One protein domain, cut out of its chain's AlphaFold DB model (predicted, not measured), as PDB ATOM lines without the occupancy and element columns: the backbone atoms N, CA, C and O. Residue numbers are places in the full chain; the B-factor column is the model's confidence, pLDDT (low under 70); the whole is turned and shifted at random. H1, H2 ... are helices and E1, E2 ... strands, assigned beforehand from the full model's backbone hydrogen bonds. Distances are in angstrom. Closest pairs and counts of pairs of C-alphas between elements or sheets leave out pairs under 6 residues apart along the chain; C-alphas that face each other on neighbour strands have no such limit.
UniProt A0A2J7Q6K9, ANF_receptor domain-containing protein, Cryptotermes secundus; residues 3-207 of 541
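AT A GLANCE: This is residues 3 to 207 of the 541 residues of the protein "ANF_receptor domain-containing protein" of Cryptotermes secundus (UniProt A0A2J7Q6K9). One strongly twisted sheet, branched at the long strand E2, runs through a body with an arm: E4, E3, E5, E6 and residues 33 to 40 of E2 make the body's sheet, with the short helices H2 to H8 set around it. The earlier part of E2, with E1, E7 and H1, reaches away from the body and makes the longest axis. Along the chain, the 205 printed residues hold nine named helices and seven named strands, beginning with E1, H1 and the long E2, then the helices H2, H3 and H4, then E3, H5, H6 and E4, then H7 and H8, and at last E5, E6, H9 and E7; the branched sheet has both parallel and antiparallel neighbour pairs, and the class is mixed, helices and strands, with 108 residues in named elements. The whole is compact, with a radius of gyration of the C-alphas of 17.7 A and spans of 57 by 42 by 33 A.

IN THESE COORDINATES: E2, residues 23 to 40, is 40.7 A long and bends by 79 degrees at residue 26. The other strands are E1, residues 3 to 8, beginning at (113.133, 240.747, 266.025); E3, 109 to 113; E4, 133 to 137; E5, 163 to 168, 14.9 A long; E6, 180 to 183; and E7, 204 to 207, ending at (112.826, 241.541, 257.651). The helices are H1, residues 14 to 21; H2, 53 to 56; H3, 59 to 65; H4, 69 to 77; H5, 116 to 119; H6, 122 to 128; H7, 139 to 143; H8, 145 to 156, 16.6 A long; and H9, 194 to 197.

HOW THE PARTS SIT: E5 lies on one side of E2, antiparallel, with N 38 and O 164 2.8 A apart. On the other side lie E6, with N 181 and O 39 2.8 A apart, and E7, with N 204 and O 33 2.7 A apart, both antiparallel to E2. E1 is antiparallel to E7, with N 6 and O 207 2.9 A apart. E3 is parallel to E5, with N 165 and O 112 2.8 A apart, and to E4, with N 111 and O 134 2.8 A apart. E3, H5, H6 and E4 form a strand-helix-strand unit, two parallel neighbour strands joined through helices, with a right-handed crossover. H6 has a height over the sheet of 9.6 A and runs along E4, at 14 degrees on the local plane. H3 is at the sheet's level, at a height of 2.9 A. H1, H2, H4, H5, H7 and H8 only graze the sheet. H9 is not on it, but only just touches H6, with 3 pairs of C-alphas within 8 A, the closest those of His 125 and Val 197, 6.9 A. Every O i to N i+4 pair is within hydrogen-bond range in H1, H4, H6 and H8; in H3 1 of 3 is, beside 3 of 4 O i to N i+3 pairs, and in H7 0 of 1, beside 2 of 2; H2, H5 and H9 are too short for such a pair.

THE WHOLE: The C-alphas of Asn 19 and Glu 156 are the two farthest apart, 58.6 A. The printed part has no cut; the long links are E2 to H2, H4 to E3 with 31 residues, and E5 to E6. Residues 82 to 83, 105, 175 to 178 and 191 to 198 have pLDDT under 70.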
ATOM      1  N   ASN A   3     111.820 240.516 266.614       92.94
ATOM      2  CA  ASN A   3     113.133 240.747 266.025       92.94
ATOM      3  C   ASN A   3     112.946 241.686 264.831       92.94
ATOM      4  O   ASN A   3     112.144 241.405 263.942       92.94
ATOM      5  N   LEU A   4     113.622 242.832 264.858       93.00
ATOM      6  CA  LEU A   4     113.419 243.896 263.878       93.00
ATOM      7  C   LEU A   4     114.315 243.751 262.646       93.00
ATOM      8  O   LEU A   4     114.046 244.409 261.652       93.00
ATOM      9  N   GLU A   5     115.342 242.903 262.693       90.62
ATOM     10  CA  GLU A   5     116.352 242.819 261.640       90.62
ATOM     11  C   GLU A   5     116.853 241.380 261.485       90.62
ATOM     12  O   GLU A   5     117.889 240.979 262.010       90.62
ATOM     13  N   VAL A   6     116.078 240.575 260.759       91.25
ATOM     14  CA  VAL A   6     116.444 239.203 260.400       91.25
ATOM     15  C   VAL A   6     116.898 239.173 258.947       91.25
ATOM     16  O   VAL A   6     116.162 239.596 258.056       91.25
ATOM     17  N   TRP A   7     118.101 238.655 258.708       90.19
ATOM     18  CA  TRP A   7     118.668 238.494 257.371       90.19
ATOM     19  C   TRP A   7     118.108 237.235 256.713       90.19
ATOM     20  O   TRP A   7     118.415 236.119 257.129       90.19
ATOM     21  N   ILE A   8     117.288 237.416 255.681       88.44
ATOM     22  CA  ILE A   8     116.633 236.330 254.948       88.44
ATOM     23  C   ILE A   8     117.231 236.228 253.556       88.44
ATOM     24  O   ILE A   8     117.172 237.184 252.775       88.44
ATOM     25  N   ALA A   9     117.811 235.067 253.262       85.56
ATOM     26  CA  ALA A   9     118.395 234.781 251.963       85.56
ATOM     27  C   ALA A   9     117.298 234.641 250.885       85.56
ATOM     28  O   ALA A   9     116.166 234.267 251.213       85.56
ATOM     29  N   PRO A  10     117.594 234.953 249.608       81.88
ATOM     30  CA  PRO A  10     116.612 234.903 248.517       81.88
ATOM     31  C   PRO A  10     115.901 233.554 248.339       81.88
ATOM     32  O   PRO A  10     114.755 233.512 247.904       81.88
ATOM     33  N   ASP A  11     116.575 232.464 248.687       78.12
ATOM     34  CA  ASP A  11     116.125 231.075 248.594       78.12
ATOM     35  C   ASP A  11     115.295 230.610 249.808       78.12
ATOM     36  O   ASP A  11     114.738 229.513 249.807       78.12
ATOM     37  N   THR A  12     115.171 231.437 250.851       82.19
ATOM     38  CA  THR A  12     114.475 231.069 252.091       82.19
ATOM     39  C   THR A  12     112.965 231.328 252.011       82.19
ATOM     40  O   THR A  12     112.516 232.470 251.890       82.19
ATOM     41  N   ASN A  13     112.150 230.280 252.195       80.50
ATOM     42  CA  ASN A  13     110.692 230.397 252.283       80.50
ATOM     43  C   ASN A  13     110.205 230.627 253.729       80.50
ATOM     44  O   ASN A  13     110.146 229.711 254.548       80.50
ATOM     45  N   LEU A  14     109.777 231.853 254.037       80.69
ATOM     46  CA  LEU A  14     109.299 232.241 255.374       80.69
ATOM     47  C   LEU A  14     107.930 231.660 255.774       80.69
ATOM     48  O   LEU A  14     107.565 231.694 256.956       80.69
ATOM     49  N   ILE A  15     107.155 231.126 254.825       78.44
ATOM     50  CA  ILE A  15     105.819 230.570 255.105       78.44
ATOM     51  C   ILE A  15     105.930 229.329 255.999       78.44
ATOM     52  O   ILE A  15     105.118 229.137 256.907       78.44
ATOM     53  N   GLU A  16     106.964 228.515 255.800       75.62
ATOM     54  CA  GLU A  16     107.193 227.297 256.585       75.62
ATOM     55  C   GLU A  16     107.466 227.625 258.060       75.62
ATOM     56  O   GLU A  16     106.877 227.025 258.962       75.62
ATOM     57  N   PHE A  17     108.263 228.666 258.313       73.62
ATOM     58  CA  PHE A  17     108.557 229.144 259.664       73.62
ATOM     59  C   PHE A  17     107.338 229.773 260.348       73.62
ATOM     60  O   PHE A  17     107.152 229.614 261.558       73.62
ATOM     61  N   THR A  18     106.485 230.449 259.576       74.06
ATOM     62  CA  THR A  18     105.251 231.075 260.073       74.06
ATOM     63  C   THR A  18     104.315 230.038 260.698       74.06
ATOM     64  O   THR A  18     103.816 230.228 261.811       74.06
ATOM     65  N   ASN A  19     104.142 228.903 260.014       73.00
ATOM     66  CA  ASN A  19     103.253 227.825 260.443       73.00
ATOM     67  C   ASN A  19     103.852 226.969 261.569       73.00
ATOM     68  O   ASN A  19     103.127 226.572 262.479       73.00
ATOM     69  N   ALA A  20     105.162 226.713 261.536       79.50
ATOM     70  CA  ALA A  20     105.825 225.863 262.524       79.50
ATOM     71  C   ALA A  20     106.055 226.560 263.878       79.50
ATOM     72  O   ALA A  20     105.913 225.928 264.924       79.50
ATOM     73  N   TYR A  21     106.374 227.862 263.883       81.94
ATOM     74  CA  TYR A  21     106.889 228.551 265.079       81.94
ATOM     75  C   TYR A  21     106.020 229.707 265.586       81.94
ATOM     76  O   TYR A  21     106.424 230.422 266.502       81.94
ATOM     77  N   GLN A  22     104.812 229.895 265.039       86.75
ATOM     78  CA  GLN A  22     103.910 230.995 265.423       86.75
ATOM     79  C   GLN A  22     104.564 232.382 265.261       86.75
ATOM     80  O   GLN A  22     104.416 233.261 266.115       86.75
ATOM     81  N   VAL A  23     105.284 232.583 264.161       89.81
ATOM     82  CA  VAL A  23     105.952 233.847 263.813       89.81
ATOM     83  C   VAL A  23     105.237 234.480 262.620       89.81
ATOM     84  O   VAL A  23     104.686 233.764 261.799       89.81
ATOM     85  N   LYS A  24     105.212 235.808 262.512       90.44
ATOM     86  CA  LYS A  24     104.722 236.548 261.343       90.44
ATOM     87  C   LYS A  24     105.829 237.416 260.754       90.44
ATOM     88  O   LYS A  24     106.554 238.067 261.505       90.44
ATOM     89  N   ASP A  25     105.901 237.450 259.424       91.25
ATOM     90  CA  ASP A  25     106.700 238.412 258.658       91.25
ATOM     91  C   ASP A  25     105.963 239.761 258.590       91.25
ATOM     92  O   ASP A  25     104.847 239.857 258.077       91.25
ATOM     93  N   CYS A  26     106.583 240.803 259.140       92.62
ATOM     94  CA  CYS A  26     106.092 242.181 259.154       92.62
ATOM     95  C   CYS A  26     106.731 243.054 258.058       92.62
ATOM     96  O   CYS A  26     106.627 244.284 258.111       92.62
ATOM     97  N   GLY A  27     107.385 242.442 257.070       91.19
ATOM     98  CA  GLY A  27     108.014 243.112 255.940       91.19
ATOM     99  C   GLY A  27     109.421 243.621 256.241       91.19
ATOM    100  O   GLY A  27     109.983 243.396 257.314       91.19
ATOM    101  N   ALA A  28     110.000 244.320 255.264       92.75
ATOM    102  CA  ALA A  28     111.367 244.818 255.351       92.75
ATOM    103  C   ALA A  28     111.515 245.968 256.364       92.75
ATOM    104  O   ALA A  28     110.633 246.824 256.472       92.75
ATOM    105  N   VAL A  29     112.632 245.992 257.095       94.38
ATOM    106  CA  VAL A  29     112.999 247.087 258.010       94.38
ATOM    107  C   VAL A  29     113.886 248.129 257.342       94.38
ATOM    108  O   VAL A  29     113.804 249.300 257.687       94.38
ATOM    109  N   ALA A  30     114.728 247.721 256.399       91.38
ATOM    110  CA  ALA A  30     115.770 248.544 255.797       91.38
ATOM    111  C   ALA A  30     116.125 247.996 254.399       91.38
ATOM    112  O   ALA A  30     115.636 246.919 254.028       91.38
ATOM    113  N   PRO A  31     116.944 248.710 253.600       89.12
ATOM    114  CA  PRO A  31     117.453 248.181 252.337       89.12
ATOM    115  C   PRO A  31     118.155 246.832 252.514       89.12
ATOM    116  O   PRO A  31     118.740 246.559 253.557       89.12
ATOM    117  N   ALA A  32     118.107 245.996 251.477       91.31
ATOM    118  CA  ALA A  32     118.734 244.680 251.500       91.31
ATOM    119  C   ALA A  32     120.250 244.768 251.738       91.31
ATOM    120  O   ALA A  32     120.918 245.671 251.225       91.31
ATOM    121  N   GLY A  33     120.778 243.802 252.487       90.19
ATOM    122  CA  GLY A  33     122.202 243.682 252.779       90.19
ATOM    123  C   GLY A  33     122.812 242.435 252.149       90.19
ATOM    124  O   GLY A  33     122.099 241.515 251.770       90.19
ATOM    125  N   ARG A  34     124.136 242.372 252.022       90.88
ATOM    126  CA  ARG A  34     124.843 241.158 251.571       90.88
ATOM    127  C   ARG A  34     126.241 241.077 252.151       90.88
ATOM    128  O   ARG A  34     126.832 242.115 252.445       90.88
ATOM    129  N   PHE A  35     126.797 239.874 252.238       91.94
ATOM    130  CA  PHE A  35     128.236 239.723 252.432       91.94
ATOM    131  C   PHE A  35     128.975 239.969 251.116       91.94
ATOM    132  O   PHE A  35     128.427 239.813 250.024       91.94
ATOM    133  N   GLY A  36     130.236 240.367 251.209       92.38
ATOM    134  CA  GLY A  36     131.084 240.613 250.054       92.38
ATOM    135  C   GLY A  36     132.554 240.577 250.428       92.38
ATOM    136  O   GLY A  36     132.925 240.815 251.578       92.38
ATOM    137  N   TRP A  37     133.389 240.260 249.441       94.12
ATOM    138  CA  TRP A  37     134.822 240.503 249.550       94.12
ATOM    139  C   TRP A  37     135.103 241.883 248.974       94.12
ATOM    140  O   TRP A  37     134.536 242.259 247.943       94.12
ATOM    141  N   PHE A  38     135.949 242.638 249.658       92.94
ATOM    142  CA  PHE A  38     136.219 244.031 249.359       92.94
ATOM    143  C   PHE A  38     137.719 244.276 249.274       92.94
ATOM    144  O   PHE A  38     138.480 243.826 250.131       92.94
ATOM    145  N   VAL A  39     138.118 245.019 248.246       92.62
ATOM    146  CA  VAL A  39     139.497 245.442 247.988       92.62
ATOM    147  C   VAL A  39     139.560 246.964 248.103       92.62
ATOM    148  O   VAL A  39     138.711 247.634 247.509       92.62
ATOM    149  N   PRO A  40     140.507 247.555 248.858       91.19
ATOM    150  CA  PRO A  40     140.668 249.006 248.903       91.19
ATOM    151  C   PRO A  40     140.874 249.571 247.497       91.19
ATOM    152  O   PRO A  40     141.759 249.120 246.773       91.19
ATOM    153  N   LEU A  41     140.083 250.574 247.112       89.44
ATOM    154  CA  LEU A  41     140.090 251.128 245.755       89.44
ATOM    155  C   LEU A  41     141.488 251.602 245.295       89.44
ATOM    156  O   LEU A  41     141.855 251.302 244.160       89.44
ATOM    157  N   PRO A  42     142.331 252.231 246.149       88.38
ATOM    158  CA  PRO A  42     143.708 252.580 245.777       88.38
ATOM    159  C   PRO A  42     144.609 251.385 245.424       88.38
ATOM    160  O   PRO A  42     145.625 251.570 244.762       88.38
ATOM    161  N   LEU A  43     144.251 250.172 245.857       88.50
ATOM    162  CA  LEU A  43     144.996 248.928 245.630       88.50
ATOM    163  C   LEU A  43     144.311 248.000 244.609       88.50
ATOM    164  O   LEU A  43     144.753 246.867 244.412       88.50
ATOM    165  N   ALA A  44     143.226 248.450 243.970       83.94
ATOM    166  CA  ALA A  44     142.369 247.626 243.115       83.94
ATOM    167  C   ALA A  44     142.758 247.633 241.620       83.94
ATOM    168  O   ALA A  44     142.026 247.098 240.792       83.94
ATOM    169  N   TYR A  45     143.895 248.241 241.263       79.38
ATOM    170  CA  TYR A  45     144.309 248.468 239.868       79.38
ATOM    171  C   TYR A  45     145.662 247.838 239.500       79.38
ATOM    172  O   TYR A  45     146.257 248.214 238.492       79.38
ATOM    173  N   LEU A  46     146.173 246.899 240.303       71.69
ATOM    174  CA  LEU A  46     147.480 246.280 240.045       71.69
ATOM    175  C   LEU A  46     147.466 245.379 238.796       71.69
ATOM    176  O   LEU A  46     148.455 245.346 238.069       71.69
ATOM    177  N   VAL A  47     146.352 244.685 238.521       71.38
ATOM    178  CA  VAL A  47     146.151 243.863 237.310       71.38
ATOM    179  C   VAL A  47     144.698 243.929 236.805       71.38
ATOM    180  O   VAL A  47     143.783 244.177 237.591       71.38
ATOM    181  N   PRO A  48     144.430 243.690 235.506       73.69
ATOM    182  CA  PRO A  48     143.064 243.551 234.997       73.69
ATOM    183  C   PRO A  48     142.334 242.354 235.630       73.69
ATOM    184  O   PRO A  48     142.888 241.258 235.684       73.69
ATOM    185  N   GLY A  49     141.082 242.541 236.064       74.56
ATOM    186  CA  GLY A  49     140.243 241.467 236.621       74.56
ATOM    187  C   GLY A  49     140.356 241.243 238.137       74.56
ATOM    188  O   GLY A  49     139.902 240.208 238.626       74.56
ATOM    189  N   MET A  50     140.941 242.187 238.893       81.50
ATOM    190  CA  MET A  50     140.976 242.155 240.373       81.50
ATOM    191  C   MET A  50     139.597 242.252 241.035       81.50
ATOM    192  O   MET A  50     139.450 241.942 242.215       81.50
ATOM    193  N   ASP A  51     138.583 242.653 240.280       84.38
ATOM    194  CA  ASP A  51     137.185 242.735 240.686       84.38
ATOM    195  C   ASP A  51     136.448 241.390 240.594       84.38
ATOM    196  O   ASP A  51     135.241 241.350 240.806       84.38
ATOM    197  N   HIS A  52     137.131 240.279 240.299       92.12
ATOM    198  CA  HIS A  52     136.494 238.982 240.079       92.12
ATOM    199  C   HIS A  52     137.144 237.851 240.888       92.12
ATOM    200  O   HIS A  52     138.365 237.727 240.957       92.12
ATOM    201  N   TRP A  53     136.324 236.951 241.444       91.44
ATOM    202  CA  TRP A  53     136.768 235.875 242.347       91.44
ATOM    203  C   TRP A  53     137.852 234.950 241.770       91.44
ATOM    204  O   TRP A  53     138.633 234.364 242.514       91.44
ATOM    205  N   ARG A  54     137.908 234.816 240.437       91.44
ATOM    206  CA  ARG A  54     138.879 233.962 239.723       91.44
ATOM    207  C   ARG A  54     140.330 234.320 240.024       91.44
ATOM    208  O   ARG A  54     141.174 233.439 239.921       91.44
ATOM    209  N   ILE A  55     140.609 235.556 240.437       91.75
ATOM    210  CA  ILE A  55     141.953 235.963 240.863       91.75
ATOM    211  C   ILE A  55     142.437 235.195 242.102       91.75
ATOM    212  O   ILE A  55     143.625 235.070 242.353       91.75
ATOM    213  N   PHE A  56     141.510 234.634 242.878       93.69
ATOM    214  CA  PHE A  56     141.827 233.791 244.022       93.69
ATOM    215  C   PHE A  56     141.878 232.305 243.662       93.69
ATOM    216  O   PHE A  56     142.253 231.501 244.505       93.69
ATOM    217  N   ALA A  57     141.498 231.916 242.443       92.19
ATOM    218  CA  ALA A  57     141.488 230.522 241.996       92.19
ATOM    219  C   ALA A  57     142.805 230.090 241.324       92.19
ATOM    220  O   ALA A  57     142.975 228.911 241.028       92.19
ATOM    221  N   ASP A  58     143.725 231.026 241.094       90.75
ATOM    222  CA  ASP A  58     145.054 230.777 240.541       90.75
ATOM    223  C   ASP A  58     146.129 231.284 241.510       90.75
ATOM    224  O   ASP A  58     146.075 232.431 241.953       90.75
ATOM    225  N   GLU A  59     147.106 230.434 241.829       90.69
ATOM    226  CA  GLU A  59     148.154 230.711 242.818       90.69
ATOM    227  C   GLU A  59     148.962 231.973 242.478       90.69
ATOM    228  O   GLU A  59     149.238 232.794 243.358       90.69
ATOM    229  N   SER A  60     149.300 232.169 241.198       88.75
ATOM    230  CA  SER A  60     150.123 233.300 240.763       88.75
ATOM    231  C   SER A  60     149.392 234.621 240.968       88.75
ATOM    232  O   SER A  60     149.971 235.584 241.471       88.75
ATOM    233  N   THR A  61     148.094 234.657 240.667       90.25
ATOM    234  CA  THR A  61     147.294 235.871 240.832       90.25
ATOM    235  C   THR A  61     146.824 236.091 242.273       90.25
ATOM    236  O   THR A  61     146.793 237.231 242.734       90.25
ATOM    237  N   ALA A  62     146.589 235.021 243.038       91.75
ATOM    238  CA  ALA A  62     146.264 235.101 244.462       91.75
ATOM    239  C   ALA A  62     147.443 235.630 245.296       91.75
ATOM    240  O   ALA A  62     147.232 236.304 246.307       91.75
ATOM    241  N   SER A  63     148.684 235.382 244.857       91.06
ATOM    242  CA  SER A  63     149.898 235.896 245.505       91.06
ATOM    243  C   SER A  63     149.942 237.431 245.584       91.06
ATOM    244  O   SER A  63     150.547 237.971 246.511       91.06
ATOM    245  N   LEU A  64     149.214 238.145 244.711       91.00
ATOM    246  CA  LEU A  64     149.064 239.604 244.774       91.00
ATOM    247  C   LEU A  64     148.387 240.076 246.067       91.00
ATOM    248  O   LEU A  64     148.565 241.222 246.457       91.00
ATOM    249  N   PHE A  65     147.626 239.214 246.740       93.38
ATOM    250  CA  PHE A  65     146.977 239.499 248.024       93.38
ATOM    251  C   PHE A  65     147.688 238.824 249.205       93.38
ATOM    252  O   PHE A  65     147.115 238.687 250.290       93.38
ATOM    253  N   SER A  66     148.909 238.329 248.995       92.94
ATOM    254  CA  SER A  66     149.728 237.787 250.074       92.94
ATOM    255  C   SER A  66     150.294 238.908 250.953       92.94
ATOM    256  O   SER A  66     150.343 240.078 250.571       92.94
ATOM    257  N   MET A  67     150.685 238.548 252.173       91.56
ATOM    258  CA  MET A  67     151.310 239.462 253.127       91.56
ATOM    259  C   MET A  67     152.775 239.085 253.307       91.56
ATOM    260  O   MET A  67     153.111 237.901 253.298       91.56
ATOM    261  N   SER A  68     153.635 240.086 253.510       90.31
ATOM    262  CA  SER A  68     155.005 239.837 253.963       90.31
ATOM    263  C   SER A  68     154.991 239.192 255.355       90.31
ATOM    264  O   SER A  68     154.032 239.372 256.107       90.31
ATOM    265  N   ASP A  69     156.062 238.499 255.755       89.19
ATOM    266  CA  ASP A  69     156.156 237.935 257.112       89.19
ATOM    267  C   ASP A  69     155.984 239.012 258.195       89.19
ATOM    268  O   ASP A  69     155.422 238.763 259.262       89.19
ATOM    269  N   ARG A  70     156.433 240.242 257.915       90.19
ATOM    270  CA  ARG A  70     156.264 241.393 258.808       90.19
ATOM    271  C   ARG A  70     154.788 241.760 258.968       90.19
ATOM    272  O   ARG A  70     154.316 241.863 260.099       90.19
ATOM    273  N   ASP A  71     154.071 241.935 257.860       91.19
ATOM    274  CA  ASP A  71     152.657 242.330 257.875       91.19
ATOM    275  C   ASP A  71     151.779 241.212 258.427       91.19
ATOM    276  O   ASP A  71     150.878 241.461 259.224       91.19
ATOM    277  N   PHE A  72     152.087 239.963 258.076       91.50
ATOM    278  CA  PHE A  72     151.369 238.799 258.570       91.50
ATOM    279  C   PHE A  72     151.480 238.678 260.093       91.50
ATOM    280  O   PHE A  72     150.459 238.553 260.768       91.50
ATOM    281  N   ASN A  73     152.690 238.796 260.654       91.56
ATOM    282  CA  ASN A  73     152.893 238.780 262.106       91.56
ATOM    283  C   ASN A  73     152.205 239.969 262.797       91.56
ATOM    284  O   ASN A  73     151.630 239.813 263.878       91.56
ATOM    285  N   TYR A  74     152.222 241.149 262.168       92.94
ATOM    286  CA  TYR A  74     151.509 242.323 262.667       92.94
ATOM    287  C   TYR A  74     149.996 242.068 262.733       92.94
ATOM    288  O   TYR A  74     149.397 242.234 263.793       92.94
ATOM    289  N   VAL A  75     149.381 241.582 261.652       93.56
ATOM    290  CA  VAL A  75     147.946 241.257 261.598       93.56
ATOM    291  C   VAL A  75     147.587 240.124 262.564       93.56
ATOM    292  O   VAL A  75     146.586 240.220 263.274       93.56
ATOM    293  N   GLN A  76     148.419 239.083 262.663       90.88
ATOM    294  CA  GLN A  76     148.213 237.957 263.582       90.88
ATOM    295  C   GLN A  76     148.191 238.385 265.051       90.88
ATOM    296  O   GLN A  76     147.456 237.794 265.846       90.88
ATOM    297  N   SER A  77     148.913 239.446 265.422       91.25
ATOM    298  CA  SER A  77     148.841 239.998 266.780       91.25
ATOM    299  C   SER A  77     147.434 240.505 267.148       91.25
ATOM    300  O   SER A  77     147.043 240.424 268.312       91.25
ATOM    301  N   PHE A  78     146.633 240.920 266.156       92.50
ATOM    302  CA  PHE A  78     145.248 241.379 266.321       92.50
ATOM    303  C   PHE A  78     144.198 240.266 266.191       92.50
ATOM    304  O   PHE A  78     143.010 240.538 266.361       92.50
ATOM    305  N   ALA A  79     144.609 239.022 265.924       91.31
ATOM    306  CA  ALA A  79     143.722 237.855 265.914       91.31
ATOM    307  C   ALA A  79     143.450 237.288 267.325       91.31
ATOM    308  O   ALA A  79     142.669 236.347 267.484       91.31
ATOM    309  N   ARG A  80     144.097 237.845 268.359       89.88
ATOM    310  CA  ARG A  80     143.940 237.451 269.767       89.88
ATOM    311  C   ARG A  80     142.887 238.300 270.478       89.88
ATOM    312  O   ARG A  80     142.792 239.506 270.238       89.88
ATOM    313  N   LEU A  81     142.141 237.687 271.396       84.94
ATOM    314  CA  LEU A  81     141.277 238.420 272.321       84.94
ATOM    315  C   LEU A  81     142.145 239.176 273.331       84.94
ATOM    316  O   LEU A  81     142.988 238.585 274.009       84.94
ATOM    317  N   SER A  82     141.926 240.487 273.455       68.44
ATOM    318  CA  SER A  82     142.638 241.303 274.436       68.44
ATOM    319  C   SER A  82     142.427 240.736 275.847       68.44
ATOM    320  O   SER A  82     141.307 240.426 276.243       68.44
ATOM    321  N   ALA A  83     143.524 240.590 276.598       67.12
ATOM    322  CA  ALA A  83     143.574 240.040 277.961       67.12
ATOM    323  C   ALA A  83     143.431 238.506 278.128       67.12
ATOM    324  O   ALA A  83     143.328 238.047 279.265       67.12
ATOM    325  N   THR A  84     143.497 237.699 277.060       74.88
ATOM    326  CA  THR A  84     143.558 236.221 277.164       74.88
ATOM    327  C   THR A  84     144.525 235.604 276.144       74.88
ATOM    328  O   THR A  84     144.842 236.235 275.141       74.88
ATOM    329  N   ASP A  85     144.942 234.349 276.350       80.19
ATOM    330  CA  ASP A  85     145.708 233.562 275.359       80.19
ATOM    331  C   ASP A  85     144.832 232.981 274.227       80.19
ATOM    332  O   ASP A  85     145.273 232.131 273.453       80.19
ATOM    333  N   LYS A  86     143.574 233.425 274.121       88.75
ATOM    334  CA  LYS A  86     142.602 232.917 273.150       88.75
ATOM    335  C   LYS A  86     142.600 233.724 271.857       88.75
ATOM    336  O   LYS A  86     142.861 234.928 271.846       88.75
ATOM    337  N   PHE A  87     142.239 233.060 270.764       92.00
ATOM    338  CA  PHE A  87     142.069 233.670 269.445       92.00
ATOM    339  C   PHE A  87     140.591 233.897 269.131       92.00
ATOM    340  O   PHE A  87     139.741 233.176 269.643       92.00
ATOM    341  N   TYR A  88     140.275 234.870 268.268       92.75
ATOM    342  CA  TYR A  88     138.886 235.104 267.848       92.75
ATOM    343  C   TYR A  88     138.263 233.875 267.180       92.75
ATOM    344  O   TYR A  88     137.063 233.673 267.314       92.75
ATOM    345  N   CYS A  89     139.069 233.048 266.503       93.69
ATOM    346  CA  CYS A  89     138.651 231.747 265.987       93.69
ATOM    347  C   CYS A  89     139.317 230.601 266.765       93.69
ATOM    348  O   CYS A  89     140.523 230.376 266.624       93.69
ATOM    349  N   GLU A  90     138.514 229.872 267.549       91.56
ATOM    350  CA  GLU A  90     138.891 228.627 268.251       91.56
ATOM    351  C   GLU A  90     138.218 227.379 267.633       91.56
ATOM    352  O   GLU A  90     138.251 226.298 268.215       91.56
ATOM    353  N   GLU A  91     137.592 227.522 266.461       91.50
ATOM    354  CA  GLU A  91     136.931 226.419 265.753       91.50
ATOM    355  C   GLU A  91     137.923 225.337 265.310       91.50
ATOM    356  O   GLU A  91     139.109 225.602 265.108       91.50
ATOM    357  N   SER A  92     137.441 224.113 265.068       92.06
ATOM    358  CA  SER A  92     138.304 222.966 264.728       92.06
ATOM    359  C   SER A  92     139.117 223.141 263.439       92.06
ATOM    360  O   SER A  92     140.120 222.459 263.245       92.06
ATOM    361  N   PHE A  93     138.680 224.024 262.537       91.44
ATOM    362  CA  PHE A  93     139.391 224.362 261.302       91.44
ATOM    363  C   PHE A  93     140.417 225.496 261.480       91.44
ATOM    364  O   PHE A  93     141.153 225.807 260.544       91.44
ATOM    365  N   CYS A  94     140.476 226.131 262.653       92.50
ATOM    366  CA  CYS A  94     141.364 227.248 262.946       92.50
ATOM    367  C   CYS A  94     142.599 226.799 263.729       92.50
ATOM    368  O   CYS A  94     142.520 226.105 264.736       92.50
ATOM    369  N   THR A  95     143.766 227.271 263.299       91.88
ATOM    370  CA  THR A  95     145.025 227.166 264.042       91.88
ATOM    371  C   THR A  95     145.508 228.575 264.353       91.88
ATOM    372  O   THR A  95     145.776 229.356 263.443       91.88
ATOM    373  N   THR A  96     145.603 228.938 265.634       88.75
ATOM    374  CA  THR A  96     146.028 230.286 266.076       88.75
ATOM    375  C   THR A  96     145.215 231.439 265.459       88.75
ATOM    376  O   THR A  96     145.774 232.461 265.065       88.75
ATOM    377  N   GLY A  97     143.893 231.268 265.333       89.88
ATOM    378  CA  GLY A  97     142.996 232.273 264.742       89.88
ATOM    379  C   GLY A  97     142.983 232.315 263.209       89.88
ATOM    380  O   GLY A  97     142.426 233.251 262.633       89.88
ATOM    381  N   ILE A  98     143.606 231.330 262.552       93.81
ATOM    382  CA  ILE A  98     143.822 231.312 261.102       93.81
ATOM    383  C   ILE A  98     143.317 230.001 260.509       93.81
ATOM    384  O   ILE A  98     143.632 228.920 261.005       93.81
ATOM    385  N   PHE A  99     142.592 230.097 259.401       95.56
ATOM    386  CA  PHE A  99     142.284 228.963 258.537       95.56
ATOM    387  C   PHE A  99     143.234 228.967 257.338       95.56
ATOM    388  O   PHE A  99     143.332 229.968 256.628       95.56
ATOM    389  N   THR A 100     143.912 227.844 257.096       94.25
ATOM    390  CA  THR A 100     144.784 227.659 255.928       94.25
ATOM    391  C   THR A 100     144.360 226.397 255.179       94.25
ATOM    392  O   THR A 100     144.411 225.315 255.766       94.25
ATOM    393  N   PRO A 101     143.936 226.494 253.906       93.19
ATOM    394  CA  PRO A 101     143.570 225.315 253.135       93.19
ATOM    395  C   PRO A 101     144.816 224.501 252.747       93.19
ATOM    396  O   PRO A 101     145.910 225.041 252.596       93.19
ATOM    397  N   THR A 102     144.659 223.194 252.539       90.38
ATOM    398  CA  THR A 102     145.785 222.267 252.297       90.38
ATOM    399  C   THR A 102     146.555 222.534 251.001       90.38
ATOM    400  O   THR A 102     147.699 222.111 250.868       90.38
ATOM    401  N   HIS A 103     145.940 223.215 250.029       88.56
ATOM    402  CA  HIS A 103     146.580 223.632 248.775       88.56
ATOM    403  C   HIS A 103     147.342 224.964 248.883       88.56
ATOM    404  O   HIS A 103     147.916 225.410 247.898       88.56
ATOM    405  N   CYS A 104     147.402 225.580 250.070       85.88
ATOM    406  CA  CYS A 104     148.137 226.817 250.345       85.88
ATOM    407  C   CYS A 104     149.511 226.576 251.005       85.88
ATOM    408  O   CYS A 104     149.774 227.087 252.094       85.88
ATOM    409  N   ASN A 105     150.398 225.816 250.350       69.81
ATOM    410  CA  ASN A 105     151.718 225.453 250.903       69.81
ATOM    411  C   ASN A 105     152.844 226.479 250.634       69.81
ATOM    412  O   ASN A 105     153.899 226.395 251.254       69.81
ATOM    413  N   THR A 106     152.633 227.434 249.724       70.81
ATOM    414  CA  THR A 106     153.618 228.429 249.245       70.81
ATOM    415  C   THR A 106     153.107 229.856 249.501       70.81
ATOM    416  O   THR A 106     153.207 230.351 250.625       70.81
ATOM    417  N   SER A 107     152.511 230.517 248.500       80.38
ATOM    418  CA  SER A 107     151.975 231.882 248.575       80.38
ATOM    419  C   SER A 107     150.459 231.879 248.410       80.38
ATOM    420  O   SER A 107     149.951 231.456 247.377       80.38
ATOM    421  N   CYS A 108     149.739 232.392 249.408       89.94
ATOM    422  CA  CYS A 108     148.289 232.548 249.336       89.94
ATOM    423  C   CYS A 108     147.847 233.939 249.747       89.94
ATOM    424  O   CYS A 108     148.488 234.589 250.575       89.94
ATOM    425  N   ALA A 109     146.710 234.343 249.191       94.31
ATOM    426  CA  ALA A 109     146.015 235.546 249.589       94.31
ATOM    427  C   ALA A 109     145.631 235.473 251.072       94.31
ATOM    428  O   ALA A 109     145.231 234.411 251.557       94.31
ATOM    429  N   VAL A 110     145.715 236.596 251.780       95.62
ATOM    430  CA  VAL A 110     145.264 236.707 253.172       95.62
ATOM    431  C   VAL A 110     143.953 237.485 253.211       95.62
ATOM    432  O   VAL A 110     143.928 238.686 252.954       95.62
ATOM    433  N   LEU A 111     142.861 236.796 253.548       97.25
ATOM    434  CA  LEU A 111     141.539 237.387 253.728       97.25
ATOM    435  C   LEU A 111     141.342 237.815 255.179       97.25
ATOM    436  O   LEU A 111     141.306 236.977 256.083       97.25
ATOM    437  N   LEU A 112     141.167 239.118 255.393       97.19
ATOM    438  CA  LEU A 112     140.802 239.657 256.702       97.19
ATOM    439  C   LEU A 112     139.303 239.460 256.959       97.19
ATOM    440  O   LEU A 112     138.481 239.927 256.174       97.19
ATOM    441  N   ALA A 113     138.942 238.820 258.067       96.31
ATOM    442  CA  ALA A 113     137.553 238.610 258.469       96.31
ATOM    443  C   ALA A 113     137.290 239.113 259.898       96.31
ATOM    444  O   ALA A 113     138.214 239.297 260.694       96.31
ATOM    445  N   GLY A 114     136.014 239.366 260.199       93.75
ATOM    446  CA  GLY A 114     135.551 239.872 261.493       93.75
ATOM    447  C   GLY A 114     135.486 238.763 262.537       93.75
ATOM    448  O   GLY A 114     136.502 238.150 262.860       93.75
ATOM    449  N   HIS A 115     134.294 238.499 263.070       92.69
ATOM    450  CA  HIS A 115     134.057 237.375 263.976       92.69
ATOM    451  C   HIS A 115     133.644 236.104 263.201       92.69
ATOM    452  O   HIS A 115     132.975 236.205 262.163       92.69
ATOM    453  N   PRO A 116     134.076 234.907 263.639       91.56
ATOM    454  CA  PRO A 116     133.836 233.655 262.916       91.56
ATOM    455  C   PRO A 116     132.388 233.152 262.977       91.56
ATOM    456  O   PRO A 116     131.980 232.424 262.079       91.56
ATOM    457  N   ASP A 117     131.596 233.563 263.961       90.12
ATOM    458  CA  ASP A 117     130.157 233.277 264.038       90.12
ATOM    459  C   ASP A 117     129.379 233.883 262.857       90.12
ATOM    460  O   ASP A 117     128.476 233.252 262.310       90.12
ATOM    461  N   GLU A 118     129.775 235.074 262.406       88.31
ATOM    462  CA  GLU A 118     129.168 235.743 261.252       88.31
ATOM    463  C   GLU A 118     129.808 235.336 259.916       88.31
ATOM    464  O   GLU A 118     129.134 235.254 258.888       88.31
ATOM    465  N   THR A 119     131.126 235.109 259.910       93.38
ATOM    466  CA  THR A 119     131.922 235.000 258.671       93.38
ATOM    467  C   THR A 119     132.516 233.617 258.409       93.38
ATOM    468  O   THR A 119     133.080 233.395 257.341       93.38
ATOM    469  N   GLY A 120     132.365 232.661 259.331       91.81
ATOM    470  CA  GLY A 120     132.945 231.316 259.244       91.81
ATOM    471  C   GLY A 120     132.502 230.511 258.021       91.81
ATOM    472  O   GLY A 120     133.254 229.667 257.536       91.81
ATOM    473  N   PHE A 121     131.340 230.842 257.444       90.56
ATOM    474  CA  PHE A 121     130.834 230.239 256.202       90.56
ATOM    475  C   PHE A 121     131.838 230.319 255.035       90.56
ATOM    476  O   PHE A 121     131.810 229.486 254.127       90.56
ATOM    477  N   VAL A 122     132.749 231.300 255.055       92.75
ATOM    478  CA  VAL A 122     133.747 231.500 253.997       92.75
ATOM    479  C   VAL A 122     134.718 230.325 253.861       92.75
ATOM    480  O   VAL A 122     135.226 230.083 252.770       92.75
ATOM    481  N   VAL A 123     134.962 229.569 254.937       93.06
ATOM    482  CA  VAL A 123     135.872 228.411 254.930       93.06
ATOM    483  C   VAL A 123     135.397 227.360 253.943       93.06
ATOM    484  O   VAL A 123     136.163 226.895 253.097       93.06
ATOM    485  N   GLN A 124     134.113 227.024 254.019       89.38
ATOM    486  CA  GLN A 124     133.512 226.055 253.121       89.38
ATOM    487  C   GLN A 124     133.565 226.547 251.671       89.38
ATOM    488  O   GLN A 124     133.945 225.791 250.779       89.38
ATOM    489  N   HIS A 125     133.299 227.835 251.453       88.56
ATOM    490  CA  HIS A 125     133.375 228.441 250.128       88.56
ATOM    491  C   HIS A 125     134.787 228.369 249.517       88.56
ATOM    492  O   HIS A 125     134.941 228.015 248.349       88.56
ATOM    493  N   ILE A 126     135.827 228.640 250.315       92.19
ATOM    494  CA  ILE A 126     137.233 228.544 249.890       92.19
ATOM    495  C   ILE A 126     137.593 227.113 249.483       92.19
ATOM    496  O   ILE A 126     138.253 226.915 248.461       92.19
ATOM    497  N   LEU A 127     137.166 226.118 250.266       90.69
ATOM    498  CA  LEU A 127     137.455 224.708 249.997       90.69
ATOM    499  C   LEU A 127     136.749 224.210 248.731       90.69
ATOM    500  O   LEU A 127     137.374 223.556 247.898       90.69
ATOM    501  N   GLU A 128     135.472 224.547 248.559       86.88
ATOM    502  CA  GLU A 128     134.662 224.100 247.421       86.88
ATOM    503  C   GLU A 128     135.106 224.739 246.100       86.88
ATOM    504  O   GLU A 128     135.240 224.048 245.089       86.88
ATOM    505  N   MET A 129     135.398 226.043 246.109       88.12
ATOM    506  CA  MET A 129     135.894 226.759 244.929       88.12
ATOM    507  C   MET A 129     137.403 226.587 244.696       88.12
ATOM    508  O   MET A 129     137.920 227.094 243.700       88.12
ATOM    509  N   LYS A 130     138.110 225.884 245.594       91.44
ATOM    510  CA  LYS A 130     139.570 225.687 245.571       91.44
ATOM    511  C   LYS A 130     140.352 227.005 245.494       91.44
ATOM    512  O   LYS A 130     141.292 227.134 244.715       91.44
ATOM    513  N   LEU A 131     139.961 227.990 246.303       93.50
ATOM    514  CA  LEU A 131     140.621 229.298 246.323       93.50
ATOM    515  C   LEU A 131     141.942 229.236 247.104       93.50
ATOM    516  O   LEU A 131     142.002 228.657 248.190       93.50
ATOM    517  N   PHE A 132     142.985 229.880 246.590       95.44
ATOM    518  CA  PHE A 132     144.296 230.063 247.218       95.44
ATOM    519  C   PHE A 132     144.258 231.193 248.260       95.44
ATOM    520  O   PHE A 132     144.958 232.202 248.157       95.44
ATOM    521  N   VAL A 133     143.391 231.037 249.263       95.81
ATOM    522  CA  VAL A 133     143.094 232.061 250.273       95.81
ATOM    523  C   VAL A 133     143.180 231.450 251.665       95.81
ATOM    524  O   VAL A 133     142.506 230.465 251.961       95.81
ATOM    525  N   ARG A 134     143.974 232.063 252.541       95.44
ATOM    526  CA  ARG A 134     143.929 231.821 253.988       95.44
ATOM    527  C   ARG A 134     143.106 232.914 254.660       95.44
ATOM    528  O   ARG A 134     143.105 234.052 254.197       95.44
ATOM    529  N   VAL A 135     142.422 232.584 255.747       96.69
ATOM    530  CA  VAL A 135     141.534 233.521 256.451       96.69
ATOM    531  C   VAL A 135     142.084 233.792 257.834       96.69
ATOM    532  O   VAL A 135     142.433 232.856 258.550       96.69
ATOM    533  N   ILE A 136     142.139 235.065 258.206       96.38
ATOM    534  CA  ILE A 136     142.519 235.506 259.542       96.38
ATOM    535  C   ILE A 136     141.367 236.298 260.166       96.38
ATOM    536  O   ILE A 136     140.920 237.310 259.620       96.38
ATOM    537  N   TRP A 137     140.877 235.825 261.314       96.50
ATOM    538  CA  TRP A 137     139.811 236.496 262.061       96.50
ATOM    539  C   TRP A 137     140.412 237.478 263.054       96.50
ATOM    540  O   TRP A 137     141.013 237.086 264.052       96.50
ATOM    541  N   VAL A 138     140.239 238.767 262.775       95.19
ATOM    542  CA  VAL A 138     140.757 239.870 263.600       95.19
ATOM    543  C   VAL A 138     139.672 240.509 264.477       95.19
ATOM    544  O   VAL A 138     139.927 241.500 265.165       95.19
ATOM    545  N   GLY A 139     138.451 239.959 264.455       91.81
ATOM    546  CA  GLY A 139     137.331 240.401 265.284       91.81
ATOM    547  C   GLY A 139     137.003 241.889 265.076       91.81
ATOM    548  O   GLY A 139     136.918 242.345 263.930       91.81
ATOM    549  N   PRO A 140     136.855 242.692 266.149       89.88
ATOM    550  CA  PRO A 140     136.519 244.112 266.052       89.88
ATOM    551  C   PRO A 140     137.634 244.955 265.409       89.88
ATOM    552  O   PRO A 140     137.372 246.073 264.957       89.88
ATOM    553  N   ASN A 141     138.865 244.433 265.315       92.62
ATOM    554  CA  ASN A 141     139.985 245.148 264.699       92.62
ATOM    555  C   ASN A 141     139.815 245.320 263.183       92.62
ATOM    556  O   ASN A 141     140.428 246.214 262.598       92.62
ATOM    557  N   LEU A 142     138.917 244.548 262.552       92.75
ATOM    558  CA  LEU A 142     138.569 244.713 261.137       92.75
ATOM    559  C   LEU A 142     138.070 246.135 260.822       92.75
ATOM    560  O   LEU A 142     138.195 246.591 259.689       92.75
ATOM    561  N   LYS A 143     137.546 246.867 261.818       88.69
ATOM    562  CA  LYS A 143     137.029 248.232 261.637       88.69
ATOM    563  C   LYS A 143     138.097 249.244 261.197       88.69
ATOM    564  O   LYS A 143     137.755 250.196 260.505       88.69
ATOM    565  N   TRP A 144     139.354 249.070 261.607       89.62
ATOM    566  CA  TRP A 144     140.423 250.063 261.403       89.62
ATOM    567  C   TRP A 144     141.692 249.480 260.760       89.62
ATOM    568  O   TRP A 144     142.468 250.211 260.138       89.62
ATOM    569  N   LEU A 145     141.915 248.167 260.881       93.12
ATOM    570  CA  LEU A 145     143.120 247.505 260.384       93.12
ATOM    571  C   LEU A 145     143.294 247.620 258.856       93.12
ATOM    572  O   LEU A 145     144.408 247.938 258.430       93.12
ATOM    573  N   PRO A 146     142.242 247.463 258.019       92.19
ATOM    574  CA  PRO A 146     142.377 247.633 256.576       92.19
ATOM    575  C   PRO A 146     142.875 249.019 256.163       92.19
ATOM    576  O   PRO A 146     143.679 249.122 255.242       92.19
ATOM    577  N   ASP A 147     142.460 250.077 256.863       90.31
ATOM    578  CA  ASP A 147     142.883 251.451 256.562       90.31
ATOM    579  C   ASP A 147     144.368 251.657 256.861       90.31
ATOM    580  O   ASP A 147     145.094 252.262 256.072       90.31
ATOM    581  N   THR A 148     144.828 251.087 257.976       92.25
ATOM    582  CA  THR A 148     146.233 251.150 258.396       92.25
ATOM    583  C   THR A 148     147.134 250.411 257.405       92.25
ATOM    584  O   THR A 148     148.151 250.950 256.969       92.25
ATOM    585  N   LEU A 149     146.737 249.200 257.001       92.69
ATOM    586  CA  LEU A 149     147.478 248.402 256.020       92.69
ATOM    587  C   LEU A 149     147.477 249.060 254.638       92.69
ATOM    588  O   LEU A 149     148.524 249.145 254.002       92.69
ATOM    589  N   THR A 150     146.331 249.597 254.205       91.44
ATOM    590  CA  THR A 150     146.219 250.307 252.922       91.44
ATOM    591  C   THR A 150     147.178 251.496 252.869       91.44
ATOM    592  O   THR A 150     147.904 251.656 251.892       91.44
ATOM    593  N   ALA A 151     147.239 252.306 253.933       91.69
ATOM    594  CA  ALA A 151     148.175 253.425 254.013       91.69
ATOM    595  C   ALA A 151     149.644 252.963 253.978       91.69
ATOM    596  O   ALA A 151     150.469 253.588 253.311       91.69
ATOM    597  N   SER A 152     149.968 251.856 254.656       91.62
ATOM    598  CA  SER A 152     151.316 251.275 254.646       91.62
ATOM    599  C   SER A 152     151.736 250.832 253.242       91.62
ATOM    600  O   SER A 152     152.795 251.234 252.764       91.62
ATOM    601  N   TYR A 153     150.881 250.082 252.543       90.88
ATOM    602  CA  TYR A 153     151.169 249.554 251.203       90.88
ATOM    603  C   TYR A 153     151.342 250.666 250.161       90.88
ATOM    604  O   TYR A 153     152.219 250.588 249.297       90.88
ATOM    605  N   LEU A 154     150.558 251.745 250.273       89.25
ATOM    606  CA  LEU A 154     150.702 252.926 249.418       89.25
ATOM    607  C   LEU A 154     152.026 253.667 249.661       89.25
ATOM    608  O   LEU A 154     152.660 254.113 248.705       89.25
ATOM    609  N   ASN A 155     152.461 253.775 250.920       89.31
ATOM    610  CA  ASN A 155     153.727 254.424 251.274       89.31
ATOM    611  C   ASN A 155     154.945 253.603 250.830       89.31
ATOM    612  O   ASN A 155     155.918 254.164 250.328       89.31
ATOM    613  N   GLU A 156     154.884 252.280 250.987       86.19
ATOM    614  CA  GLU A 156     155.962 251.355 250.618       86.19
ATOM    615  C   GLU A 156     155.988 251.032 249.105       86.19
ATOM    616  O   GLU A 156     156.941 250.419 248.628       86.19
ATOM    617  N   LYS A 157     154.985 251.490 248.331       80.12
ATOM    618  CA  LYS A 157     154.809 251.219 246.887       80.12
ATOM    619  C   LYS A 157     154.884 249.724 246.556       80.12
ATOM    620  O   LYS A 157     155.531 249.316 245.590       80.12
ATOM    621  N   THR A 158     154.234 248.905 247.374       78.88
ATOM    622  CA  THR A 158     154.213 247.451 247.195       78.88
ATOM    623  C   THR A 158     153.329 247.054 246.016       78.88
ATOM    624  O   THR A 158     152.258 247.626 245.831       78.88
ATOM    625  N   ASN A 159     153.695 245.989 245.299       82.62
ATOM    626  CA  ASN A 159     152.823 245.345 244.305       82.62
ATOM    627  C   ASN A 159     151.814 244.370 244.950       82.62
ATOM    628  O   ASN A 159     151.368 243.425 244.302       82.62
ATOM    629  N   HIS A 160     151.480 244.580 246.225       87.62
ATOM    630  CA  HIS A 160     150.508 243.779 246.957       87.62
ATOM    631  C   HIS A 160     149.222 244.568 247.189       87.62
ATOM    632  O   HIS A 160     149.228 245.789 247.351       87.62
ATOM    633  N   SER A 161     148.114 243.844 247.213       91.19
ATOM    634  CA  SER A 161     146.784 244.348 247.512       91.19
ATOM    635  C   SER A 161     146.252 243.720 248.796       91.19
ATOM    636  O   SER A 161     146.888 242.870 249.419       91.19
ATOM    637  N   LEU A 162     145.073 244.166 249.211       92.19
ATOM    638  CA  LEU A 162     144.408 243.721 250.425       92.19
ATOM    639  C   LEU A 162     142.993 243.267 250.091       92.19
ATOM    640  O   LEU A 162     142.300 243.920 249.315       92.19
ATOM    641  N   VAL A 163     142.544 242.181 250.714       94.62
ATOM    642  CA  VAL A 163     141.160 241.724 250.610       94.62
ATOM    643  C   VAL A 163     140.583 241.469 251.997       94.62
ATOM    644  O   VAL A 163     141.230 240.890 252.872       94.62
ATOM    645  N   LEU A 164     139.351 241.923 252.207       95.25
ATOM    646  CA  LEU A 164     138.605 241.700 253.442       95.25
ATOM    647  C   LEU A 164     137.199 241.168 253.160       95.25
ATOM    648  O   LEU A 164     136.608 241.459 252.123       95.25
ATOM    649  N   LEU A 165     136.649 240.421 254.110       95.62
ATOM    650  CA  LEU A 165     135.272 239.942 254.117       95.62
ATOM    651  C   LEU A 165     134.453 240.778 255.101       95.62
ATOM    652  O   LEU A 165     134.758 240.820 256.292       95.62
ATOM    653  N   SER A 166     133.396 241.417 254.607       93.56
ATOM    654  CA  SER A 166     132.440 242.163 255.433       93.56
ATOM    655  C   SER A 166     131.032 242.080 254.838       93.56
ATOM    656  O   SER A 166     130.839 241.522 253.755       93.56
ATOM    657  N   HIS A 167     130.040 242.632 255.529       90.50
ATOM    658  CA  HIS A 167     128.708 242.859 254.981       90.50
ATOM    659  C   HIS A 167     128.524 244.322 254.562       90.50
ATOM    660  O   HIS A 167     129.194 245.225 255.064       90.50
ATOM    661  N   MET A 168     127.611 244.551 253.624       87.31
ATOM    662  CA  MET A 168     127.140 245.872 253.227       87.31
ATOM    663  C   MET A 168     125.621 245.952 253.402       87.31
ATOM    664  O   MET A 168     124.938 245.002 253.019       87.31
ATOM    665  N   PRO A 169     125.083 247.071 253.912       86.06
ATOM    666  CA  PRO A 169     125.803 248.192 254.535       86.06
ATOM    667  C   PRO A 169     126.426 247.817 255.899       86.06
ATOM    668  O   PRO A 169     125.820 247.097 256.677       86.06
ATOM    669  N   SER A 170     127.622 248.327 256.205       86.62
ATOM    670  CA  SER A 170     128.273 248.216 257.522       86.62
ATOM    671  C   SER A 170     129.149 249.439 257.791       86.62
ATOM    672  O   SER A 170     129.509 250.135 256.837       86.62
ATOM    673  N   PRO A 171     129.598 249.683 259.040       84.88
ATOM    674  CA  PRO A 171     130.524 250.775 259.334       84.88
ATOM    675  C   PRO A 171     131.827 250.766 258.522       84.88
ATOM    676  O   PRO A 171     132.475 251.802 258.421       84.88
ATOM    677  N   ILE A 172     132.191 249.616 257.938       85.38
ATOM    678  CA  ILE A 172     133.373 249.431 257.086       85.38
ATOM    679  C   ILE A 172     133.046 249.689 255.606       85.38
ATOM    680  O   ILE A 172     133.895 250.136 254.847       85.38
ATOM    681  N   THR A 173     131.825 249.423 255.151       83.12
ATOM    682  CA  THR A 173     131.461 249.550 253.727       83.12
ATOM    683  C   THR A 173     130.600 250.785 253.439       83.12
ATOM    684  O   THR A 173     130.065 250.917 252.344       83.12
ATOM    685  N   MET A 174     130.417 251.675 254.419       73.12
ATOM    686  CA  MET A 174     129.516 252.835 254.352       73.12
ATOM    687  C   MET A 174     129.927 253.937 253.360       73.12
ATOM    688  O   MET A 174     129.087 254.758 253.006       73.12
ATOM    689  N   TRP A 175     131.189 253.998 252.926       61.88
ATOM    690  CA  TRP A 175     131.771 255.154 252.217       61.88
ATOM    691  C   TRP A 175     131.352 255.324 250.740       61.88
ATOM    692  O   TRP A 175     132.101 255.903 249.954       61.88
ATOM    693  N   ASP A 176     130.167 254.841 250.351       55.19
ATOM    694  CA  ASP A 176     129.754 254.657 248.949       55.19
ATOM    695  C   ASP A 176     130.822 253.849 248.166       55.19
ATOM    696  O   ASP A 176     131.848 253.447 248.717       55.19
ATOM    697  N   ASN A 177     130.638 253.581 246.876       56.69
ATOM    698  CA  ASN A 177     131.604 252.840 246.040       56.69
ATOM    699  C   ASN A 177     133.007 253.505 245.924       56.69
ATOM    700  O   ASN A 177     133.809 253.120 245.077       56.69
ATOM    701  N   SER A 178     133.313 254.523 246.737       66.44
ATOM    702  CA  SER A 178     134.531 255.331 246.676       66.44
ATOM    703  C   SER A 178     135.731 254.736 247.423       66.44
ATOM    704  O   SER A 178     136.868 255.028 247.058       66.44
ATOM    705  N   LYS A 179     135.515 253.905 248.455       82.75
ATOM    706  CA  LYS A 179     136.621 253.378 249.283       82.75
ATOM    707  C   LYS A 179     137.017 251.948 248.946       82.75
ATOM    708  O   LYS A 179     138.198 251.613 249.000       82.75
ATOM    709  N   PHE A 180     136.043 251.112 248.604       87.81
ATOM    710  CA  PHE A 180     136.263 249.699 248.337       87.81
ATOM    711  C   PHE A 180     135.613 249.282 247.023       87.81
ATOM    712  O   PHE A 180     134.491 249.676 246.716       87.81
ATOM    713  N   MET A 181     136.310 248.423 246.290       89.25
ATOM    714  CA  MET A 181     135.789 247.667 245.163       89.25
ATOM    715  C   MET A 181     135.283 246.312 245.668       89.25
ATOM    716  O   MET A 181     135.976 245.638 246.430       89.25
ATOM    717  N   SER A 182     134.075 245.910 245.268       90.56
ATOM    718  CA  SER A 182     133.533 244.589 245.610       90.56
ATOM    719  C   SER A 182     134.000 243.549 244.597       90.56
ATOM    720  O   SER A 182     133.872 243.763 243.397       90.56
ATOM    721  N   VAL A 183     134.484 242.410 245.087       91.94
ATOM    722  CA  VAL A 183     134.801 241.248 244.254       91.94
ATOM    723  C   VAL A 183     133.499 240.564 243.833       91.94
ATOM    724  O   VAL A 183     132.680 240.181 244.674       91.94
ATOM    725  N   ALA A 184     133.319 240.397 242.528       91.19
ATOM    726  CA  ALA A 184     132.206 239.695 241.922       91.19
ATOM    727  C   ALA A 184     132.376 238.179 242.073       91.19
ATOM    728  O   ALA A 184     133.383 237.599 241.652       91.19
ATOM    729  N   PHE A 185     131.358 237.547 242.649       89.25
ATOM    730  CA  PHE A 185     131.198 236.098 242.732       89.25
ATOM    731  C   PHE A 185     130.105 235.634 241.756       89.25
ATOM    732  O   PHE A 185     129.291 236.454 241.325       89.25
ATOM    733  N   PRO A 186     130.085 234.345 241.367       85.25
ATOM    734  CA  PRO A 186     129.032 233.809 240.512       85.25
ATOM    735  C   PRO A 186     127.654 233.947 241.177       85.25
ATOM    736  O   PRO A 186     127.580 233.859 242.406       85.25
ATOM    737  N   PRO A 187     126.567 234.088 240.395       81.25
ATOM    738  CA  PRO A 187     125.213 234.061 240.936       81.25
ATOM    739  C   PRO A 187     124.947 232.763 241.696       81.25
ATOM    740  O   PRO A 187     125.385 231.692 241.259       81.25
ATOM    741  N   CYS A 188     124.181 232.838 242.783       77.44
ATOM    742  CA  CYS A 188     123.929 231.681 243.651       77.44
ATOM    743  C   CYS A 188     123.377 230.452 242.895       77.44
ATOM    744  O   CYS A 188     123.775 229.323 243.164       77.44
ATOM    745  N   GLU A 189     122.525 230.668 241.889       73.81
ATOM    746  CA  GLU A 189     121.912 229.618 241.057       73.81
ATOM    747  C   GLU A 189     122.931 228.800 240.246       73.81
ATOM    748  O   GLU A 189     122.680 227.651 239.888       73.81
ATOM    749  N   THR A 190     124.090 229.391 239.942       72.56
ATOM    750  CA  THR A 190     125.136 228.760 239.120       72.56
ATOM    751  C   THR A 190     126.081 227.877 239.929       72.56
ATOM    752  O   THR A 190     126.831 227.079 239.364       72.56
ATOM    753  N   LEU A 191     126.039 227.998 241.254       65.62
ATOM    754  CA  LEU A 191     126.844 227.230 242.186       65.62
ATOM    755  C   LEU A 191     126.007 226.043 242.686       65.62
ATOM    756  O   LEU A 191     125.029 226.219 243.406       65.62
ATOM    757  N   GLN A 192     126.410 224.810 242.346       55.44
ATOM    758  CA  GLN A 192     125.784 223.575 242.870       55.44
ATOM    759  C   GLN A 192     125.805 223.491 244.416       55.44
ATOM    760  O   GLN A 192     125.137 222.649 245.007       55.44
ATOM    761  N   THR A 193     126.581 224.364 245.059       53.31
ATOM    762  CA  THR A 193     126.908 224.430 246.486       53.31
ATOM    763  C   THR A 193     125.972 225.315 247.320       53.31
ATOM    764  O   THR A 193     126.160 225.443 248.534       53.31
ATOM    765  N   SER A 194     124.927 225.890 246.710       53.31
ATOM    766  CA  SER A 194     123.952 226.771 247.376       53.31
ATOM    767  C   SER A 194     123.245 226.138 248.584       53.31
ATOM    768  O   SER A 194     122.845 226.863 249.490       53.31
ATOM    769  N   GLN A 195     123.168 224.805 248.666       55.44
ATOM    770  CA  GLN A 195     122.502 224.110 249.774       55.44
ATOM    771  C   GLN A 195     123.255 224.158 251.116       55.44
ATOM    772  O   GLN A 195     122.601 224.090 252.152       55.44
ATOM    773  N   ASN A 196     124.592 224.287 251.130       55.44
ATOM    774  CA  ASN A 196     125.365 224.212 252.382       55.44
ATOM    775  C   ASN A 196     125.923 225.561 252.871       55.44
ATOM    776  O   ASN A 196     125.934 225.810 254.073       55.44
ATOM    777  N   VAL A 197     126.370 226.440 251.966       61.69
ATOM    778  CA  VAL A 197     126.915 227.769 252.329       61.69
ATOM    779  C   VAL A 197     125.829 228.855 252.280       61.69
ATOM    780  O   VAL A 197     125.928 229.874 252.970       61.69
ATOM    781  N   GLY A 198     124.751 228.614 251.522       65.50
ATOM    782  CA  GLY A 198     123.669 229.565 251.263       65.50
ATOM    783  C   GLY A 198     124.070 230.686 250.299       65.50
ATOM    784  O   GLY A 198     125.247 230.892 249.992       65.50
ATOM    785  N   CYS A 199     123.092 231.471 249.845       80.62
ATOM    786  CA  CYS A 199     123.304 232.596 248.928       80.62
ATOM    787  C   CYS A 199     123.924 233.842 249.604       80.62
ATOM    788  O   CYS A 199     123.460 234.957 249.387       80.62
ATOM    789  N   LYS A 200     124.978 233.684 250.424       85.69
ATOM    790  CA  LYS A 200     125.544 234.718 251.326       85.69
ATOM    791  C   LYS A 200     126.000 236.011 250.637       85.69
ATOM    792  O   LYS A 200     125.944 237.078 251.251       85.69
ATOM    793  N   TYR A 201     126.423 235.922 249.377       87.94
ATOM    794  CA  TYR A 201     126.870 237.070 248.580       87.94
ATOM    795  C   TYR A 201     125.751 237.750 247.777       87.94
ATOM    796  O   TYR A 201     125.998 238.805 247.190       87.94
ATOM    797  N   GLU A 202     124.539 237.186 247.773       88.06
ATOM    798  CA  GLU A 202     123.338 237.794 247.191       88.06
ATOM    799  C   GLU A 202     122.677 238.772 248.169       88.06
ATOM    800  O   GLU A 202     122.949 238.777 249.372       88.06
ATOM    801  N   LEU A 203     121.772 239.608 247.659       89.31
ATOM    802  CA  LEU A 203     121.006 240.544 248.480       89.31
ATOM    803  C   LEU A 203     120.002 239.808 249.379       89.31
ATOM    804  O   LEU A 203     119.010 239.254 248.914       89.31
ATOM    805  N   HIS A 204     120.232 239.867 250.686       91.12
ATOM    806  CA  HIS A 204     119.341 239.373 251.727       91.12
ATOM    807  C   HIS A 204     118.345 240.453 252.119       91.12
ATOM    808  O   HIS A 204     118.696 241.613 252.357       91.12
ATOM    809  N   ARG A 205     117.086 240.052 252.264       91.81
ATOM    810  CA  ARG A 205     116.060 240.923 252.831       91.81
ATOM    811  C   ARG A 205     116.290 241.062 254.333       91.81
ATOM    812  O   ARG A 205     116.376 240.055 255.028       91.81
ATOM    813  N   LEU A 206     116.292 242.294 254.832       92.44
ATOM    814  CA  LEU A 206     116.258 242.583 256.265       92.44
ATOM    815  C   LEU A 206     114.799 242.684 256.698       92.44
ATOM    816  O   LEU A 206     114.147 243.687 256.407       92.44
ATOM    817  N   VAL A 207     114.257 241.636 257.318       93.19
ATOM    818  CA  VAL A 207     112.826 241.541 257.651       93.19
ATOM    819  C   VAL A 207     112.574 241.621 259.149       93.19
ATOM    820  O   VAL A 207     113.405 241.223 259.965       93.19
TER     821      VAL A 207